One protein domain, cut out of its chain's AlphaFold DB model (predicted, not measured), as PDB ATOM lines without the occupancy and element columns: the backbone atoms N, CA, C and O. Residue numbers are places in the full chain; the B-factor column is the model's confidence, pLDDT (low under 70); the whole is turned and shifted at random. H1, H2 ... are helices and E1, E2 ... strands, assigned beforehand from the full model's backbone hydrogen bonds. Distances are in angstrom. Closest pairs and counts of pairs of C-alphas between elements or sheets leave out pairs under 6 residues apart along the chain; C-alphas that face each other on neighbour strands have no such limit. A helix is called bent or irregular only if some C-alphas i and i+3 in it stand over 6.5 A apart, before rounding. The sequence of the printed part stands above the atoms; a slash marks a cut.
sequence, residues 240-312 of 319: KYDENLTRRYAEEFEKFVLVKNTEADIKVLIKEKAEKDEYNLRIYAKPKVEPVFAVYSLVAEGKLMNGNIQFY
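AT A GLANCE: This is residues 240 to 312 of the 319 residues of an uncharacterized protein of Thermoplasmata archaeon (UniProt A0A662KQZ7). A strongly twisted, curled sheet of four antiparallel strands has a single helix, H1, over one face, mainly over E1, while the other face has no named helix. The sheet curls toward the helix side, where bent E3 and short E4 make its far part, and the links E1 to E2 and E2 to E3 lie at opposite ends of the longest axis. The printed part has 73 residues with one named helix and four named strands, in the chain order H1, E1, E2, E3, E4; the sheet's order is E1, E2, E3, E4, and the class is mixed, helices and strands. It is compact, with a radius of gyration of the C-alphas of 12.6 A, yet elongated in outline, spanning 41 by 21 by 19 A.

HOW THE PARTS SIT: The sheet is E1, residues 264 to 271, E2, residues 281 to 287, E3, residues 297 to 305, and E4, residues 308 to 311, a meander in which each strand is the antiparallel neighbour of the one before. In the hairpin E1 and E2, N 267 and O 284 are within hydrogen-bond range at 2.8 A. In the hairpin E2 and E3, N 283 and O 300 are 2.9 A apart. E3 bends by 51 degrees at residue 300, and its pairing is staggered: residues 297 to 302 pair with E2, residues 302 to 305 with E4. In the hairpin E3 and E4, N 303 and O 310 are 2.8 A apart. The edge strands E1 and E4 are apart. Residues 240 to 241 pair antiparallel with residues 269 to 270 of E1. H1, residues 243 to 256, is on the sheet at a height of 7.0 A. It lies over E1 and only just over E2, where 3 of its C-alphas fall, and runs only just slantwise to the strands, at 59.9 degrees to E1 on the local plane. The closest C-alphas of H1 and E1, Thr 246 and Val 268, are 5.1 A apart; those of H1 and E3, Phe 256 and Val 299, 5.8 A. In H1, 6 of 10 O i to N i+4 pairs are within hydrogen-bond range.

IN THESE COORDINATES: E1 is 22.8 A long from first to last C-alpha, E2 19.9 A, E3 23.3 A and E4 10.0 A. H1 begins at C-alpha 243 (-95.841, -10.590, 102.377) and measures 18.4 A; it is irregular, with C-alphas 248 and 251 8.0 A apart. E4 ends at C-alpha 311 (-91.357, 3.226, 114.629).

THE WHOLE: The two C-alphas farthest apart, those of Lys 276 and Pro 291, are 42.1 A apart. The printed part has no cut and no long link; E3 to E4 is tight. The mean pLDDT of the printed part is 80.1, with residues 259 to 261, 289 to 295 and 297 under 70.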
ATOM      1  N   LYS A 240    -100.633  -1.062 100.762       84.38
ATOM      2  CA  LYS A 240    -100.567  -2.421 100.211       84.38
ATOM      3  C   LYS A 240     -99.932  -3.383 101.201       84.38
ATOM      4  O   LYS A 240     -98.960  -3.030 101.859       84.38
ATOM      5  N   TYR A 241    -100.460  -4.599 101.269       84.81
ATOM      6  CA  TYR A 241     -99.863  -5.691 102.032       84.81
ATOM      7  C   TYR A 241     -98.513  -6.116 101.432       84.81
ATOM      8  O   TYR A 241     -98.415  -6.314 100.220       84.81
ATOM      9  N   ASP A 242     -97.497  -6.277 102.281       86.25
ATOM     10  CA  ASP A 242     -96.182  -6.802 101.904       86.25
ATOM     11  C   ASP A 242     -95.913  -8.134 102.620       86.25
ATOM     12  O   ASP A 242     -95.602  -8.188 103.814       86.25
ATOM     13  N   GLU A 243     -96.041  -9.229 101.873       86.75
ATOM     14  CA  GLU A 243     -95.841 -10.590 102.377       86.75
ATOM     15  C   GLU A 243     -94.392 -10.851 102.816       86.75
ATOM     16  O   GLU A 243     -94.153 -11.532 103.815       86.75
ATOM     17  N   ASN A 244     -93.416 -10.267 102.115       89.25
ATOM     18  CA  ASN A 244     -91.999 -10.487 102.395       89.25
ATOM     19  C   ASN A 244     -91.587  -9.825 103.710       89.25
ATOM     20  O   ASN A 244     -90.921 -10.457 104.533       89.25
ATOM     21  N   LEU A 245     -91.990  -8.571 103.933       88.44
ATOM     22  CA  LEU A 245     -91.760  -7.885 105.205       88.44
ATOM     23  C   LEU A 245     -92.528  -8.549 106.339       88.44
ATOM     24  O   LEU A 245     -91.966  -8.715 107.419       88.44
ATOM     25  N   THR A 246     -93.772  -8.960 106.089       88.00
ATOM     26  CA  THR A 246     -94.582  -9.669 107.084       88.00
ATOM     27  C   THR A 246     -93.862 -10.926 107.557       88.00
ATOM     28  O   THR A 246     -93.571 -11.052 108.741       88.00
ATOM     29  N   ARG A 247     -93.463 -11.811 106.640       90.19
ATOM     30  CA  ARG A 247     -92.741 -13.040 106.990       90.19
ATOM     31  C   ARG A 247     -91.386 -12.767 107.650       90.19
ATOM     32  O   ARG A 247     -90.967 -13.533 108.509       90.19
ATOM     33  N   ARG A 248     -90.687 -11.706 107.242       91.25
ATOM     34  CA  ARG A 248     -89.362 -11.364 107.780       91.25
ATOM     35  C   ARG A 248     -89.411 -10.845 109.217       91.25
ATOM     36  O   ARG A 248     -88.470 -11.103 109.959       91.25
ATOM     37  N   TYR A 249     -90.450 -10.094 109.579       90.62
ATOM     38  CA  TYR A 249     -90.505  -9.357 110.844       90.62
ATOM     39  C   TYR A 249     -91.657  -9.765 111.774       90.62
ATOM     40  O   TYR A 249     -91.755  -9.198 112.858       90.62
ATOM     41  N   ALA A 250     -92.508 -10.729 111.400       87.88
ATOM     42  CA  ALA A 250     -93.661 -11.152 112.205       87.88
ATOM     43  C   ALA A 250     -93.290 -11.441 113.667       87.88
ATOM     44  O   ALA A 250     -93.827 -10.790 114.557       87.88
ATOM     45  N   GLU A 251     -92.312 -12.320 113.907       88.50
ATOM     46  CA  GLU A 251     -91.850 -12.661 115.263       88.50
ATOM     47  C   GLU A 251     -91.349 -11.430 116.035       88.50
ATOM     48  O   GLU A 251     -91.636 -11.259 117.218       88.50
ATOM     49  N   GLU A 252     -90.631 -10.520 115.368       88.69
ATOM     50  CA  GLU A 252     -90.151  -9.294 116.008       88.69
ATOM     51  C   GLU A 252     -91.313  -8.364 116.389       88.69
ATOM     52  O   GLU A 252     -91.249  -7.654 117.396       88.69
ATOM     53  N   PHE A 253     -92.369  -8.339 115.581       89.31
ATOM     54  CA  PHE A 253     -93.505  -7.437 115.734       89.31
ATOM     55  C   PHE A 253     -94.578  -7.955 116.689       89.31
ATOM     56  O   PHE A 253     -95.373  -7.148 117.171       89.31
ATOM     57  N   GLU A 254     -94.539  -9.230 117.085       86.44
ATOM     58  CA  GLU A 254     -95.371  -9.746 118.180       86.44
ATOM     59  C   GLU A 254     -95.150  -8.979 119.496       86.44
ATOM     60  O   GLU A 254     -96.056  -8.853 120.325       86.44
ATOM     61  N   LYS A 255     -93.983  -8.342 119.679       85.19
ATOM     62  CA  LYS A 255     -93.732  -7.463 120.834       85.19
ATOM     63  C   LYS A 255     -94.707  -6.285 120.933       85.19
ATOM     64  O   LYS A 255     -94.897  -5.774 122.036       85.19
ATOM     65  N   PHE A 256     -95.334  -5.874 119.829       81.75
ATOM     66  CA  PHE A 256     -96.332  -4.801 119.797       81.75
ATOM     67  C   PHE A 256     -97.757  -5.286 120.093       81.75
ATOM     68  O   PHE A 256     -98.644  -4.470 120.312       81.75
ATOM     69  N   VAL A 257     -97.990  -6.600 120.144       79.62
ATOM     70  CA  VAL A 257     -99.295  -7.171 120.503       79.62
ATOM     71  C   VAL A 257     -99.602  -6.834 121.958       79.62
ATOM     72  O   VAL A 257     -98.765  -7.052 122.838       79.62
ATOM     73  N   LEU A 258    -100.800  -6.304 122.215       71.50
ATOM     74  CA  LEU A 258    -101.231  -5.893 123.555       71.50
ATOM     75  C   LEU A 258    -101.269  -7.071 124.536       71.50
ATOM     76  O   LEU A 258    -100.843  -6.943 125.682       71.50
ATOM     77  N   VAL A 259    -101.729  -8.237 124.077       69.31
ATOM     78  CA  VAL A 259    -101.801  -9.448 124.898       69.31
ATOM     79  C   VAL A 259    -100.491 -10.203 124.844       69.31
ATOM     80  O   VAL A 259    -100.035 -10.630 123.787       69.31
ATOM     81  N   LYS A 260     -99.894 -10.377 126.019       62.41
ATOM     82  CA  LYS A 260     -98.741 -11.248 126.227       62.41
ATOM     83  C   LYS A 260     -99.275 -12.625 126.618       62.41
ATOM     84  O   LYS A 260    -100.239 -12.685 127.375       62.41
ATOM     85  N   ASN A 261     -98.663 -13.699 126.113       66.06
ATOM     86  CA  ASN A 261     -99.031 -15.118 126.321       66.06
ATOM     87  C   ASN A 261     -99.984 -15.747 125.287       66.06
ATOM     88  O   ASN A 261    -100.522 -16.820 125.536       66.06
ATOM     89  N   THR A 262    -100.164 -15.127 124.123       71.31
ATOM     90  CA  THR A 262    -100.779 -15.778 122.959       71.31
ATOM     91  C   THR A 262     -99.981 -15.446 121.704       71.31
ATOM     92  O   THR A 262     -99.344 -14.392 121.641       71.31
ATOM     93  N   GLU A 263    -100.007 -16.346 120.725       82.94
ATOM     94  CA  GLU A 263     -99.498 -16.070 119.382       82.94
ATOM     95  C   GLU A 263    -100.359 -15.002 118.699       82.94
ATOM     96  O   GLU A 263    -101.551 -14.845 119.000       82.94
ATOM     97  N   ALA A 264     -99.789 -14.288 117.732       83.94
ATOM     98  CA  ALA A 264    -100.551 -13.344 116.930       83.94
ATOM     99  C   ALA A 264    -100.219 -13.460 115.449       83.94
ATOM    100  O   ALA A 264     -99.063 -13.554 115.046       83.94
ATOM    101  N   ASP A 265    -101.247 -13.358 114.613       86.31
ATOM    102  CA  ASP A 265    -101.023 -13.171 113.191       86.31
ATOM    103  C   ASP A 265    -100.635 -11.711 112.942       86.31
ATOM    104  O   ASP A 265    -101.393 -10.788 113.258       86.31
ATOM    105  N   ILE A 266     -99.465 -11.494 112.346       88.44
ATOM    106  CA  ILE A 266     -98.961 -10.164 111.994       88.44
ATOM    107  C   ILE A 266     -99.171  -9.898 110.504       88.44
ATOM    108  O   ILE A 266     -98.996 -10.785 109.670       88.44
ATOM    109  N   LYS A 267     -99.507  -8.653 110.157       86.12
ATOM    110  CA  LYS A 267     -99.533  -8.145 108.781       86.12
ATOM    111  C   LYS A 267     -98.851  -6.790 108.686       86.12
ATOM    112  O   LYS A 267     -99.114  -5.893 109.484       86.12
ATOM    113  N   VAL A 268     -98.018  -6.632 107.665       87.19
ATOM    114  CA  VAL A 268     -97.301  -5.389 107.376       87.19
ATOM    115  C   VAL A 268     -97.860  -4.758 106.107       87.19
ATOM    116  O   VAL A 268     -97.948  -5.404 105.063       87.19
ATOM    117  N   LEU A 269     -98.249  -3.487 106.205       87.25
ATOM    118  CA  LEU A 269     -98.733  -2.680 105.089       87.25
ATOM    119  C   LEU A 269     -97.742  -1.550 104.796       87.25
ATOM    120  O   LEU A 269     -97.252  -0.890 105.713       87.25
ATOM    121  N   ILE A 270     -97.497  -1.295 103.510       88.00
ATOM    122  CA  ILE A 270     -96.624  -0.226 103.018       88.00
ATOM    123  C   ILE A 270     -97.426   0.766 102.182       88.00
ATOM    124  O   ILE A 270     -98.267   0.379 101.368       88.00
ATOM    125  N   LYS A 271     -97.121   2.054 102.331       87.69
ATOM    126  CA  LYS A 271     -97.605   3.110 101.440       87.69
ATOM    127  C   LYS A 271     -96.558   3.416 100.364       87.69
ATOM    128  O   LYS A 271     -95.541   4.042 100.643       87.69
ATOM    129  N   GLU A 272     -96.801   2.995  99.121       78.31
ATOM    130  CA  GLU A 272     -95.826   3.137  98.016       78.31
ATOM    131  C   GLU A 272     -95.556   4.596  97.606       78.31
ATOM    132  O   GLU A 272     -94.474   4.916  97.122       78.31
ATOM    133  N   LYS A 273     -96.543   5.483  97.781       79.62
ATOM    134  CA  LYS A 273     -96.469   6.910  97.418       79.62
ATOM    135  C   LYS A 273     -96.605   7.801  98.651       79.62
ATOM    136  O   LYS A 273     -97.466   8.675  98.689       79.62
ATOM    137  N   ALA A 274     -95.818   7.513  99.681       78.62
ATOM    138  CA  ALA A 274     -95.750   8.360 100.863       78.62
ATOM    139  C   ALA A 274     -94.952   9.637 100.573       78.62
ATOM    140  O   ALA A 274     -93.925   9.598  99.889       78.62
ATOM    141  N   GLU A 275     -95.410  10.767 101.105       79.75
ATOM    142  CA  GLU A 275     -94.604  11.989 101.118       79.75
ATOM    143  C   GLU A 275     -93.397  11.828 102.057       79.75
ATOM    144  O   GLU A 275     -93.381  10.960 102.929       79.75
ATOM    145  N   LYS A 276     -92.365  12.669 101.894       71.50
ATOM    146  CA  LYS A 276     -91.087  12.561 102.632       71.50
ATOM    147  C   LYS A 276     -91.271  12.483 104.157       71.50
ATOM    148  O   LYS A 276     -90.524  11.783 104.846       71.50
ATOM    149  N   ASP A 277     -92.282  13.175 104.671       74.81
ATOM    150  CA  ASP A 277     -92.557  13.245 106.101       74.81
ATOM    151  C   ASP A 277     -93.672  12.301 106.567       74.81
ATOM    152  O   ASP A 277     -93.839  12.119 107.773       74.81
ATOM    153  N   GLU A 278     -94.333  11.602 105.648       79.00
ATOM    154  CA  GLU A 278     -95.446  10.709 105.949       79.00
ATOM    155  C   GLU A 278     -94.975   9.328 106.441       79.00
ATOM    156  O   GLU A 278     -93.940   8.802 106.017       79.00
ATOM    157  N   TYR A 279     -95.741   8.716 107.348       83.62
ATOM    158  CA  TYR A 279     -95.569   7.306 107.689       83.62
ATOM    159  C   TYR A 279     -95.933   6.429 106.493       83.62
ATOM    160  O   TYR A 279     -96.996   6.574 105.891       83.62
ATOM    161  N   ASN A 280     -95.043   5.500 106.156       88.12
ATOM    162  CA  ASN A 280     -95.209   4.597 105.022       88.12
ATOM    163  C   ASN A 280     -95.239   3.122 105.433       88.12
ATOM    164  O   ASN A 280     -95.255   2.270 104.553       88.12
ATOM    165  N   LEU A 281     -95.252   2.824 106.736       88.31
ATOM    166  CA  LEU A 281     -95.314   1.476 107.290       88.31
ATOM    167  C   LEU A 281     -96.393   1.391 108.378       88.31
ATOM    168  O   LEU A 281     -96.403   2.199 109.308       88.31
ATOM    169  N   ARG A 282     -97.251   0.376 108.288       86.94
ATOM    170  CA  ARG A 282     -98.258   0.022 109.295       86.94
ATOM    171  C   ARG A 282     -98.141  -1.443 109.670       86.94
ATOM    172  O   ARG A 282     -97.988  -2.290 108.790       86.94
ATOM    173  N   ILE A 283     -98.254  -1.731 110.959       84.62
ATOM    174  CA  ILE A 283     -98.272  -3.092 111.490       84.62
ATOM    175  C   ILE A 283     -99.635  -3.352 112.099       84.62
ATOM    176  O   ILE A 283    -100.053  -2.658 113.025       84.62
ATOM    177  N   TYR A 284    -100.287  -4.390 111.597       81.38
ATOM    178  CA  TYR A 284    -101.520  -4.914 112.148       81.38
ATOM    179  C   TYR A 284    -101.254  -6.255 112.820       81.38
ATOM    180  O   TYR A 284    -100.498  -7.069 112.290       81.38
ATOM    181  N   ALA A 285    -101.899  -6.497 113.954       80.75
ATOM    182  CA  ALA A 285    -101.833  -7.771 114.653       80.75
ATOM    183  C   ALA A 285    -103.230  -8.290 114.984       80.75
ATOM    184  O   ALA A 285    -104.119  -7.510 115.325       80.75
ATOM    185  N   LYS A 286    -103.403  -9.609 114.909       80.56
ATOM    186  CA  LYS A 286    -104.590 -10.330 115.366       80.56
ATOM    187  C   LYS A 286    -104.150 -11.404 116.368       80.56
ATOM    188  O   LYS A 286    -103.577 -12.404 115.940       80.56
ATOM    189  N   PRO A 287    -104.383 -11.230 117.678       76.25
ATOM    190  CA  PRO A 287    -104.051 -12.259 118.655       76.25
ATOM    191  C   PRO A 287    -104.947 -13.494 118.480       76.25
ATOM    192  O   PRO A 287    -106.132 -13.372 118.164       76.25
ATOM    193  N   LYS A 288    -104.393 -14.689 118.692       76.00
ATOM    194  CA  LYS A 288    -105.131 -15.959 118.619       76.00
ATOM    195  C   LYS A 288    -105.788 -16.256 119.965       76.00
ATOM    196  O   LYS A 288    -105.238 -16.969 120.797       76.00
ATOM    197  N   VAL A 289    -106.943 -15.651 120.209       69.44
ATOM    198  CA  VAL A 289    -107.669 -15.753 121.490       69.44
ATOM    199  C   VAL A 289    -109.081 -16.303 121.304       69.44
ATOM    200  O   VAL A 289    -110.023 -15.820 121.904       69.44
ATOM    201  N   GLU A 290    -109.267 -17.303 120.448       64.19
ATOM    202  CA  GLU A 290    -110.594 -17.912 120.292       64.19
ATOM    203  C   GLU A 290    -111.133 -18.445 121.637       64.19
ATOM    204  O   GLU A 290    -110.346 -18.964 122.434       64.19
ATOM    205  N   PRO A 291    -112.449 -18.331 121.900       52.12
ATOM    206  CA  PRO A 291    -113.528 -17.920 120.990       52.12
ATOM    207  C   PRO A 291    -113.840 -16.404 120.934       52.12
ATOM    208  O   PRO A 291    -114.913 -16.044 120.462       52.12
ATOM    209  N   VAL A 292    -112.954 -15.489 121.360       60.22
ATOM    210  CA  VAL A 292    -113.236 -14.033 121.323       60.22
ATOM    211  C   VAL A 292    -112.920 -13.348 119.983       60.22
ATOM    212  O   VAL A 292    -112.064 -13.790 119.213       60.22
ATOM    213  N   PHE A 293    -113.594 -12.214 119.725       58.69
ATOM    214  CA  PHE A 293    -113.480 -11.357 118.529       58.69
ATOM    215  C   PHE A 293    -112.151 -10.589 118.400       58.69
ATOM    216  O   PHE A 293    -112.125  -9.382 118.154       58.69
ATOM    217  N   ALA A 294    -111.014 -11.268 118.504       60.81
ATOM    218  CA  ALA A 294    -109.761 -10.667 118.076       60.81
ATOM    219  C   ALA A 294    -109.716 -10.567 116.549       60.81
ATOM    220  O   ALA A 294    -109.842 -11.561 115.832       60.81
ATOM    221  N   VAL A 295    -109.496  -9.362 116.036       62.12
ATOM    222  CA  VAL A 295    -109.311  -9.086 114.603       62.12
ATOM    223  C   VAL A 295    -108.043  -8.261 114.391       62.12
ATOM    224  O   VAL A 295    -107.386  -7.851 115.348       62.12
ATOM    225  N   TYR A 296    -107.649  -8.071 113.129       70.38
ATOM    226  CA  TYR A 296    -106.443  -7.311 112.807       70.38
ATOM    227  C   TYR A 296    -106.604  -5.851 113.224       70.38
ATOM    228  O   TYR A 296    -107.391  -5.124 112.627       70.38
ATOM    229  N   SER A 297    -105.806  -5.427 114.198       69.12
ATOM    230  CA  SER A 297    -105.791  -4.060 114.719       69.12
ATOM    231  C   SER A 297    -104.432  -3.416 114.528       69.12
ATOM    232  O   SER A 297    -103.408  -4.097 114.586       69.12
ATOM    233  N   LEU A 298    -104.416  -2.106 114.287       74.56
ATOM    234  CA  LEU A 298    -103.180  -1.343 114.132       74.56
ATOM    235  C   LEU A 298    -102.432  -1.290 115.471       74.56
ATOM    236  O   LEU A 298    -102.915  -0.684 116.423       74.56
ATOM    237  N   VAL A 299    -101.246  -1.899 115.531       77.12
ATOM    238  CA  VAL A 299    -100.415  -1.962 116.750       77.12
ATOM    239  C   VAL A 299     -99.178  -1.070 116.686       77.12
ATOM    240  O   VAL A 299     -98.616  -0.728 117.722       77.12
ATOM    241  N   ALA A 300     -98.743  -0.680 115.484       82.50
ATOM    242  CA  ALA A 300     -97.635   0.253 115.307       82.50
ATOM    243  C   ALA A 300     -97.664   0.947 113.936       82.50
ATOM    244  O   ALA A 300     -98.060   0.362 112.925       82.50
ATOM    245  N   GLU A 301     -97.159   2.181 113.900       86.06
ATOM    246  CA  GLU A 301     -96.905   2.957 112.682       86.06
ATOM    247  C   GLU A 301     -95.440   3.404 112.630       86.06
ATOM    248  O   GLU A 301     -94.794   3.635 113.658       86.06
ATOM    249  N   GLY A 302     -94.886   3.513 111.423       87.75
ATOM    250  CA  GLY A 302     -93.482   3.865 111.248       87.75
ATOM    251  C   GLY A 302     -93.086   4.254 109.830       87.75
ATOM    252  O   GLY A 302     -93.914   4.417 108.930       87.75
ATOM    253  N   LYS A 303     -91.775   4.427 109.649       88.75
ATOM    254  CA  LYS A 303     -91.125   4.681 108.364       88.75
ATOM    255  C   LYS A 303     -90.200   3.527 108.001       88.75
ATOM    256  O   LYS A 303     -89.330   3.157 108.785       88.75
ATOM    257  N   LEU A 304     -90.360   3.003 106.797       85.69
ATOM    258  CA  LEU A 304     -89.412   2.138 106.117       85.69
ATOM    259  C   LEU A 304     -88.543   3.009 105.201       85.69
ATOM    260  O   LEU A 304     -89.022   3.539 104.197       85.69
ATOM    261  N   MET A 305     -87.265   3.158 105.550       82.19
ATOM    262  CA  MET A 305     -86.275   3.922 104.786       82.19
ATOM    263  C   MET A 305     -85.050   3.047 104.534       82.19
ATOM    264  O   MET A 305     -84.395   2.612 105.476       82.19
ATOM    265  N   ASN A 306     -84.717   2.792 103.265       77.38
ATOM    266  CA  ASN A 306     -83.536   2.011 102.868       77.38
ATOM    267  C   ASN A 306     -83.426   0.637 103.570       77.38
ATOM    268  O   ASN A 306     -82.336   0.207 103.936       77.38
ATOM    269  N   GLY A 307     -84.559  -0.037 103.793       75.19
ATOM    270  CA  GLY A 307     -84.616  -1.339 104.472       75.19
ATOM    271  C   GLY A 307     -84.556  -1.282 106.003       75.19
ATOM    272  O   GLY A 307     -84.681  -2.325 106.639       75.19
ATOM    273  N   ASN A 308     -84.419  -0.092 106.594       82.69
ATOM    274  CA  ASN A 308     -84.503   0.116 108.036       82.69
ATOM    275  C   ASN A 308     -85.899   0.593 108.427       82.69
ATOM    276  O   ASN A 308     -86.472   1.474 107.779       82.69
ATOM    277  N   ILE A 309     -86.424   0.022 109.508       87.06
ATOM    278  CA  ILE A 309     -87.732   0.361 110.057       87.06
ATOM    279  C   ILE A 309     -87.541   1.244 111.285       87.06
ATOM    280  O   ILE A 309     -86.817   0.893 112.215       87.06
ATOM    281  N   GLN A 310     -88.206   2.394 111.288       85.75
ATOM    282  CA  GLN A 310     -88.252   3.311 112.414       85.75
ATOM    283  C   GLN A 310     -89.702   3.504 112.848       85.75
ATOM    284  O   GLN A 310     -90.496   4.100 112.124       85.75
ATOM    285  N   PHE A 311     -90.036   3.023 114.042       85.25
ATOM    286  CA  PHE A 311     -91.357   3.226 114.629       85.25
ATOM    287  C   PHE A 311     -91.513   4.619 115.218       85.25
ATOM    288  O   PHE A 311     -90.544   5.231 115.686       85.25
ATOM    289  N   TYR A 312     -92.755   5.093 115.217       71.56
ATOM    290  CA  TYR A 312     -93.156   6.174 116.097       71.56
ATOM    291  C   TYR A 312     -92.957   5.743 117.557       71.56
ATOM    292  O   TYR A 312     -93.345   4.648 117.959       71.56
TER     293      TYR A 312